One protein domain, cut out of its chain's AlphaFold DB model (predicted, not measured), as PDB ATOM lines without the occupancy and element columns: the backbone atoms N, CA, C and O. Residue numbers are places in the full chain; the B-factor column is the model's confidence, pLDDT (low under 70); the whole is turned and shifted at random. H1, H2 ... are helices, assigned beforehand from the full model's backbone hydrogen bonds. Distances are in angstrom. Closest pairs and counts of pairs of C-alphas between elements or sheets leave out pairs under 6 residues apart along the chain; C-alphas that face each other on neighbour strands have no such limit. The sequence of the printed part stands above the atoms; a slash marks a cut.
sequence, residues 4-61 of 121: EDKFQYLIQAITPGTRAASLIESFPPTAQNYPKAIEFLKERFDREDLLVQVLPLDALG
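AT A GLANCE: This is residues 4 to 61 of the 121 residues of an uncharacterized protein of Araneus ventricosus (UniProt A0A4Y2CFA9). The longest helix, H3, and the short helix H2 make a helical hairpin, and H1 completes a triangle of three helices with them, loosely joined, since H1 meets H3 only at their ends and is merely close to H2. The short helix H4 lies across one end of this triangle, near the last residues of H3 and of H1. The printed part has 58 residues with four named helices, in the order H1, H2, H3, H4, and no named strand; the class is all helix. The whole is compact, with a radius of gyration of the C-alphas of 10.1 A, and rounded, spanning 24 by 23 by 20 A.

HOW THE PARTS SIT: Begin with H3, residues 33 to 45, the hub, which touches three other helices. Look next at H2, residues 19 to 24, which forms a hairpin with H3: they touch, with the C-alphas of Ile 24 and Ala 37 the closest at 6.2 A, and run opposite ways at a shallow tilt of 19 degrees. H3 touches H2 with residues 37 to 41 alone. Then find H1, residues 4 to 13, which only just touches H3, with 3 pairs of C-alphas within 8 A, and only at their ends; the closest C-alphas are those of Phe 7 and Tyr 34, 5.7 A apart. H1 and H3 run the same way at a steep tilt of 37 degrees, only just past shallow. H1 and H2 are close but not clearly touching, with the C-alphas of Ile 11 and Ile 24 the closest at 6.8 A. Last comes H4, residues 48 to 54, which only just touches H3, with 3 pairs of C-alphas within 8 A, and only at the corner by their link; the closest C-alphas, those of Lys 42 and Glu 48, are 6.9 A apart. H4 is close to H1 but not clearly touching it, at 6.2 A between the C-alphas of Ala 13 and Val 54, their closest, and about perpendicular at 82 degrees. H2 and H4 are apart, but only just, at 8.4 A. In H1, H2, H3 and H4 every pair of O i and N i+4 is within hydrogen-bond range.

IN THESE COORDINATES: Find C-alpha 33 at (14.415, 57.041, 20.233); from there H3 runs 17.9 A to C-alpha 45 at (0.045, 49.774, 12.363). H1 starts at C-alpha 4, at (16.423, 53.518, 28.059), and covers 14.2 A to C-alpha 13. H2 covers residues 19 to 24, and H4 ends at C-alpha 54, at (3.345, 43.584, 21.858).

THE WHOLE: The two C-alphas farthest apart are those of Gly 17 and Gly 61, at 25.7 A. The printed part has no cut. The links from H1 to H2 and from H3 to H4 are tight, the one from H2 to H3 is short, and no link is long. The mean pLDDT of the printed part is 71.9; look for values under 70 at residues 13, 17 and 46 to 61, a stretch that includes H4, whose mean is 52.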
ATOM      1  N   GLU A   4      15.508  54.559  28.537       79.56
ATOM      2  CA  GLU A   4      16.423  53.518  28.059       79.56
ATOM      3  C   GLU A   4      15.964  52.115  28.473       79.56
ATOM      4  O   GLU A   4      15.754  51.247  27.630       79.56
ATOM      5  N   ASP A   5      15.706  51.922  29.770       80.50
ATOM      6  CA  ASP A   5      15.225  50.646  30.312       80.50
ATOM      7  C   ASP A   5      13.884  50.256  29.681       80.50
ATOM      8  O   ASP A   5      13.650  49.094  29.363       80.50
ATOM      9  N   LYS A   6      13.006  51.243  29.446       79.56
ATOM     10  CA  LYS A   6      11.720  51.032  28.766       79.56
ATOM     11  C   LYS A   6      11.898  50.607  27.309       79.56
ATOM     12  O   LYS A   6      11.114  49.795  26.828       79.56
ATOM     13  N   PHE A   7      12.909  51.127  26.612       82.75
ATOM     14  CA  PHE A   7      13.214  50.722  25.239       82.75
ATOM     15  C   PHE A   7      13.757  49.299  25.174       82.75
ATOM     16  O   PHE A   7      13.320  48.505  24.347       82.75
ATOM     17  N   GLN A   8      14.682  48.961  26.069       81.69
ATOM     18  CA  GLN A   8      15.217  47.605  26.183       81.69
ATOM     19  C   GLN A   8      14.104  46.603  26.501       81.69
ATOM     20  O   GLN A   8      14.003  45.554  25.868       81.69
ATOM     21  N   TYR A   9      13.212  46.965  27.422       79.12
ATOM     22  CA  TYR A   9      12.059  46.142  27.758       79.12
ATOM     23  C   TYR A   9      11.082  45.999  26.587       79.12
ATOM     24  O   TYR A   9      10.586  44.906  26.339       79.12
ATOM     25  N   LEU A  10      10.858  47.071  25.818       76.44
ATOM     26  CA  LEU A  10      10.072  47.021  24.587       76.44
ATOM     27  C   LEU A  10      10.664  46.016  23.593       76.44
ATOM     28  O   LEU A  10       9.925  45.167  23.112       76.44
ATOM     29  N   ILE A  11      11.975  46.069  23.322       80.12
ATOM     30  CA  ILE A  11      12.648  45.107  22.430       80.12
ATOM     31  C   ILE A  11      12.411  43.669  22.904       80.12
ATOM     32  O   ILE A  11      12.096  42.810  22.085       80.12
ATOM     33  N   GLN A  12      12.544  43.405  24.207       73.75
ATOM     34  CA  GLN A  12      12.350  42.059  24.755       73.75
ATOM     35  C   GLN A  12      10.894  41.591  24.747       73.75
ATOM     36  O   GLN A  12      10.641  40.394  24.635       73.75
ATOM     37  N   ALA A  13       9.944  42.512  24.883       68.06
ATOM     38  CA  ALA A  13       8.525  42.190  24.866       68.06
ATOM     39  C   ALA A  13       7.976  41.996  23.447       68.06
ATOM     40  O   ALA A  13       6.980  41.296  23.263       68.06
ATOM     41  N   ILE A  14       8.621  42.590  22.436       73.69
ATOM     42  CA  ILE A  14       8.212  42.391  21.051       73.69
ATOM     43  C   ILE A  14       8.521  40.957  20.606       73.69
ATOM     44  O   ILE A  14       9.656  40.497  20.694       73.69
ATOM     45  N   THR A  15       7.532  40.272  20.019       72.06
ATOM     46  CA  THR A  15       7.742  38.962  19.390       72.06
ATOM     47  C   THR A  15       8.756  39.062  18.236       72.06
ATOM     48  O   THR A  15       8.477  39.757  17.245       72.06
ATOM     49  N   PRO A  16       9.897  38.347  18.307       72.88
ATOM     50  CA  PRO A  16      10.903  38.338  17.249       72.88
ATOM     51  C   PRO A  16      10.322  37.861  15.913       72.88
ATOM     52  O   PRO A  16       9.458  36.988  15.871       72.88
ATOM     53  N   GLY A  17      10.797  38.431  14.802       69.81
ATOM     54  CA  GLY A  17      10.349  38.059  13.452       69.81
ATOM     55  C   GLY A  17       9.032  38.701  12.995       69.81
ATOM     56  O   GLY A  17       8.602  38.487  11.862       69.81
ATOM     57  N   THR A  18       8.398  39.526  13.832       75.94
ATOM     58  CA  THR A  18       7.259  40.353  13.414       75.94
ATOM     59  C   THR A  18       7.722  41.618  12.689       75.94
ATOM     60  O   THR A  18       8.829  42.116  12.894       75.94
ATOM     61  N   ARG A  19       6.839  42.218  11.876       76.50
ATOM     62  CA  ARG A  19       7.114  43.530  11.259       76.50
ATOM     63  C   ARG A  19       7.356  44.634  12.293       76.50
ATOM     64  O   ARG A  19       8.073  45.575  11.982       76.50
ATOM     65  N   ALA A  20       6.759  44.530  13.483       76.06
ATOM     66  CA  ALA A  20       6.994  45.463  14.582       76.06
ATOM     67  C   ALA A  20       8.410  45.298  15.163       76.06
ATOM     68  O   ALA A  20       9.075  46.305  15.391       76.06
ATOM     69  N   ALA A  21       8.899  44.057  15.307       81.06
ATOM     70  CA  ALA A  21      10.265  43.757  15.753       81.06
ATOM     71  C   ALA A  21      11.309  44.371  14.832       81.06
ATOM     72  O   ALA A  21      12.107  45.182  15.284       81.06
ATOM     73  N   SER A  22      11.225  44.097  13.527       82.75
ATOM     74  CA  SER A  22      12.172  44.662  12.557       82.75
ATOM     75  C   SER A  22      12.155  46.191  12.526       82.75
ATOM     76  O   SER A  22      13.144  46.820  12.156       82.75
ATOM     77  N   LEU A  23      11.032  46.806  12.909       82.75
ATOM     78  CA  LEU A  23      10.915  48.256  13.015       82.75
ATOM     79  C   LEU A  23      11.598  48.787  14.271       82.75
ATOM     80  O   LEU A  23      12.382  49.723  14.179       82.75
ATOM     81  N   ILE A  24      11.343  48.186  15.430       82.94
ATOM     82  CA  ILE A  24      11.995  48.587  16.679       82.94
ATOM     83  C   ILE A  24      13.504  48.320  16.630       82.94
ATOM     84  O   ILE A  24      14.275  49.183  17.037       82.94
ATOM     85  N   GLU A  25      13.931  47.197  16.051       83.69
ATOM     86  CA  GLU A  25      15.343  46.854  15.826       83.69
ATOM     87  C   GLU A  25      16.060  47.837  14.887       83.69
ATOM     88  O   GLU A  25      17.284  47.945  14.923       83.69
ATOM     89  N   SER A  26      15.318  48.586  14.061       85.75
ATOM     90  CA  SER A  26      15.896  49.617  13.189       85.75
ATOM     91  C   SER A  26      16.303  50.892  13.938       85.75
ATOM     92  O   SER A  26      17.083  51.693  13.418       85.75
ATOM     93  N   PHE A  27      15.805  51.086  15.164       83.94
ATOM     94  CA  PHE A  27      16.156  52.224  16.001       83.94
ATOM     95  C   PHE A  27      17.198  51.811  17.046       83.94
ATOM     96  O   PHE A  27      17.002  50.816  17.743       83.94
ATOM     97  N   PRO A  28      18.280  52.590  17.242       86.31
ATOM     98  CA  PRO A  28      19.176  52.350  18.363       86.31
ATOM     99  C   PRO A  28      18.398  52.471  19.681       86.31
ATOM    100  O   PRO A  28      17.662  53.460  19.842       86.31
ATOM    101  N   PRO A  29      18.566  51.512  20.616       81.69
ATOM    102  CA  PRO A  29      17.922  51.566  21.910       81.69
ATOM    103  C   PRO A  29      18.546  52.707  22.687       81.69
ATOM    104  O   PRO A  29      19.671  52.620  23.166       81.69
ATOM    105  N   THR A  30      17.851  53.833  22.633       85.94
ATOM    106  CA  THR A  30      18.238  55.063  23.290       85.94
ATOM    107  C   THR A  30      16.989  55.707  23.863       85.94
ATOM    108  O   THR A  30      15.927  55.715  23.228       85.94
ATOM    109  N   ALA A  31      17.116  56.339  25.027       80.12
ATOM    110  CA  ALA A  31      16.037  57.106  25.653       80.12
ATOM    111  C   ALA A  31      15.346  58.113  24.702       80.12
ATOM    112  O   ALA A  31      14.141  58.345  24.812       80.12
ATOM    113  N   GLN A  32      16.097  58.695  23.759       86.00
ATOM    114  CA  GLN A  32      15.593  59.669  22.786       86.00
ATOM    115  C   GLN A  32      14.814  59.022  21.629       86.00
ATOM    116  O   GLN A  32      13.928  59.660  21.054       86.00
ATOM    117  N   ASN A  33      15.111  57.764  21.292       86.00
ATOM    118  CA  ASN A  33      14.415  57.041  20.233       86.00
ATOM    119  C   ASN A  33      13.174  56.296  20.718       86.00
ATOM    120  O   ASN A  33      12.325  55.982  19.890       86.00
ATOM    121  N   TYR A  34      13.009  56.087  22.025       82.69
ATOM    122  CA  TYR A  34      11.785  55.518  22.600       82.69
ATOM    123  C   TYR A  34      10.491  56.178  22.126       82.69
ATOM    124  O   TYR A  34       9.664  55.486  21.529       82.69
ATOM    125  N   PRO A  35      10.295  57.498  22.300       82.19
ATOM    126  CA  PRO A  35       9.063  58.134  21.846       82.19
ATOM    127  C   PRO A  35       8.875  58.023  20.327       82.19
ATOM    128  O   PRO A  35       7.762  57.777  19.875       82.19
ATOM    129  N   LYS A  36       9.961  58.115  19.546       85.94
ATOM    130  CA  LYS A  36       9.916  58.016  18.080       85.94
ATOM    131  C   LYS A  36       9.511  56.627  17.608       85.94
ATOM    132  O   LYS A  36       8.698  56.509  16.706       85.94
ATOM    133  N   ALA A  37      10.053  55.581  18.224       83.75
ATOM    134  CA  ALA A  37       9.759  54.206  17.849       83.75
ATOM    135  C   ALA A  37       8.302  53.838  18.173       83.75
ATOM    136  O   ALA A  37       7.632  53.187  17.374       83.75
ATOM    137  N   ILE A  38       7.775  54.332  19.301       78.12
ATOM    138  CA  ILE A  38       6.358  54.195  19.657       78.12
ATOM    139  C   ILE A  38       5.455  54.959  18.683       78.12
ATOM    140  O   ILE A  38       4.435  54.422  18.254       78.12
ATOM    141  N   GLU A  39       5.803  56.196  18.327       81.38
ATOM    142  CA  GLU A  39       5.051  56.988  17.348       81.38
ATOM    143  C   GLU A  39       5.042  56.311  15.972       81.38
ATOM    144  O   GLU A  39       3.989  56.171  15.356       81.38
ATOM    145  N   PHE A  40       6.182  55.767  15.548       81.56
ATOM    146  CA  PHE A  40       6.304  55.051  14.284       81.56
ATOM    147  C   PHE A  40       5.507  53.741  14.271       81.56
ATOM    148  O   PHE A  40       4.890  53.400  13.263       81.56
ATOM    149  N   LEU A  41       5.475  53.001  15.387       78.31
ATOM    150  CA  LEU A  41       4.604  51.831  15.523       78.31
ATOM    151  C   LEU A  41       3.123  52.220  15.428       78.31
ATOM    152  O   LEU A  41       2.350  51.506  14.791       78.31
ATOM    153  N   LYS A  42       2.725  53.349  16.027       74.06
ATOM    154  CA  LYS A  42       1.353  53.864  15.922       74.06
ATOM    155  C   LYS A  42       1.002  54.233  14.484       74.06
ATOM    156  O   LYS A  42      -0.038  53.797  14.009       74.06
ATOM    157  N   GLU A  43       1.880  54.956  13.792       80.44
ATOM    158  CA  GLU A  43       1.680  55.376  12.398       80.44
ATOM    159  C   GLU A  43       1.632  54.183  11.430       80.44
ATOM    160  O   GLU A  43       0.825  54.136  10.510       80.44
ATOM    161  N   ARG A  44       2.495  53.181  11.627       76.94
ATOM    162  CA  ARG A  44       2.595  52.044  10.703       76.94
ATOM    163  C   ARG A  44       1.502  51.011  10.866       76.94
ATOM    164  O   ARG A  44       1.176  50.337   9.888       76.94
ATOM    165  N   PHE A  45       1.021  50.816  12.087       70.56
ATOM    166  CA  PHE A  45       0.045  49.774  12.363       70.56
ATOM    167  C   PHE A  45      -1.364  50.320  12.545       70.56
ATOM    168  O   PHE A  45      -2.277  49.508  12.459       70.56
ATOM    169  N   ASP A  46      -1.557  51.632  12.767       63.19
ATOM    170  CA  ASP A  46      -2.859  52.319  12.958       63.19
ATOM    171  C   ASP A  46      -3.802  51.603  13.955       63.19
ATOM    172  O   ASP A  46      -5.015  51.796  14.020       63.19
ATOM    173  N   ARG A  47      -3.220  50.700  14.741       56.06
ATOM    174  CA  ARG A  47      -3.891  49.691  15.541       56.06
ATOM    175  C   ARG A  47      -3.216  49.700  16.882       56.06
ATOM    176  O   ARG A  47      -2.204  49.040  17.121       56.06
ATOM    177  N   GLU A  48      -3.844  50.438  17.779       53.19
ATOM    178  CA  GLU A  48      -3.620  50.323  19.209       53.19
ATOM    179  C   GLU A  48      -3.668  48.859  19.690       53.19
ATOM    180  O   GLU A  48      -2.956  48.525  20.632       53.19
ATOM    181  N   ASP A  49      -4.417  47.987  19.004       49.12
ATOM    182  CA  ASP A  49      -4.448  46.526  19.174       49.12
ATOM    183  C   ASP A  49      -3.091  45.827  19.037       49.12
ATOM    184  O   ASP A  49      -2.786  44.904  19.791       49.12
ATOM    185  N   LEU A  50      -2.263  46.240  18.072       52.19
ATOM    186  CA  LEU A  50      -0.960  45.608  17.848       52.19
ATOM    187  C   LEU A  50       0.024  46.030  18.940       52.19
ATOM    188  O   LEU A  50       0.849  45.241  19.373       52.19
ATOM    189  N   LEU A  51      -0.130  47.246  19.465       53.62
ATOM    190  CA  LEU A  51       0.587  47.694  20.657       53.62
ATOM    191  C   LEU A  51       0.088  46.978  21.925       53.62
ATOM    192  O   LEU A  51       0.877  46.792  22.836       53.62
ATOM    193  N   VAL A  52      -1.178  46.543  21.997       50.75
ATOM    194  CA  VAL A  52      -1.719  45.753  23.129       50.75
ATOM    195  C   VAL A  52      -1.142  44.339  23.181       50.75
ATOM    196  O   VAL A  52      -0.920  43.826  24.272       50.75
ATOM    197  N   GLN A  53      -0.893  43.713  22.028       50.03
ATOM    198  CA  GLN A  53      -0.287  42.375  21.983       50.03
ATOM    199  C   GLN A  53       1.223  42.386  22.249       50.03
ATOM    200  O   GLN A  53       1.777  41.368  22.647       50.03
ATOM    201  N   VAL A  54       1.885  43.518  21.999       53.03
ATOM    202  CA  VAL A  54       3.345  43.584  21.858       53.03
ATOM    203  C   VAL A  54       3.994  44.480  22.927       53.03
ATOM    204  O   VAL A  54       5.168  44.298  23.240       53.03
ATOM    205  N   LEU A  55       3.244  45.412  23.539       52.09
ATOM    206  CA  LEU A  55       3.671  46.101  24.756       52.09
ATOM    207  C   LEU A  55       3.002  45.517  26.007       52.09
ATOM    208  O   LEU A  55       1.775  45.412  26.065       52.09
ATOM    209  N   PRO A  56       3.782  45.261  27.067       52.03
ATOM    210  CA  PRO A  56       3.246  44.932  28.374       52.03
ATOM    211  C   PRO A  56       2.399  46.101  28.884       52.03
ATOM    212  O   PRO A  56       2.808  47.263  28.828       52.03
ATOM    213  N   LEU A  57       1.202  45.776  29.376       49.16
ATOM    214  CA  LEU A  57       0.141  46.716  29.778       49.16
ATOM    215  C   LEU A  57       0.622  47.832  30.714       49.16
ATOM    216  O   LEU A  57       0.114  48.952  30.653       49.16
ATOM    217  N   ASP A  58       1.628  47.529  31.533       47.72
ATOM    218  CA  ASP A  58       2.269  48.451  32.468       47.72
ATOM    219  C   ASP A  58       2.997  49.609  31.755       47.72
ATOM    220  O   ASP A  58       2.854  50.775  32.127       47.72
ATOM    221  N   ALA A  59       3.683  49.323  30.643       50.03
ATOM    222  CA  ALA A  59       4.430  50.320  29.874       50.03
ATOM    223  C   ALA A  59       3.518  51.308  29.129       50.03
ATOM    224  O   ALA A  59       3.928  52.432  28.826       50.03
ATOM    225  N   LEU A  60       2.282  50.895  28.836       51.62
ATOM    226  CA  LEU A  60       1.316  51.691  28.085       51.62
ATOM    227  C   LEU A  60       0.421  52.556  28.988       51.62
ATOM    228  O   LEU A  60      -0.377  53.342  28.479       51.62
ATOM    229  N   GLY A  61       0.531  52.426  30.316       45.09
ATOM    230  CA  GLY A  61      -0.310  53.157  31.266       45.09
ATOM    231  C   GLY A  61      -1.809  52.866  31.107       45.09
ATOM    232  O   GLY A  61      -2.635  53.665  31.550       45.09
TER     233      GLY A  61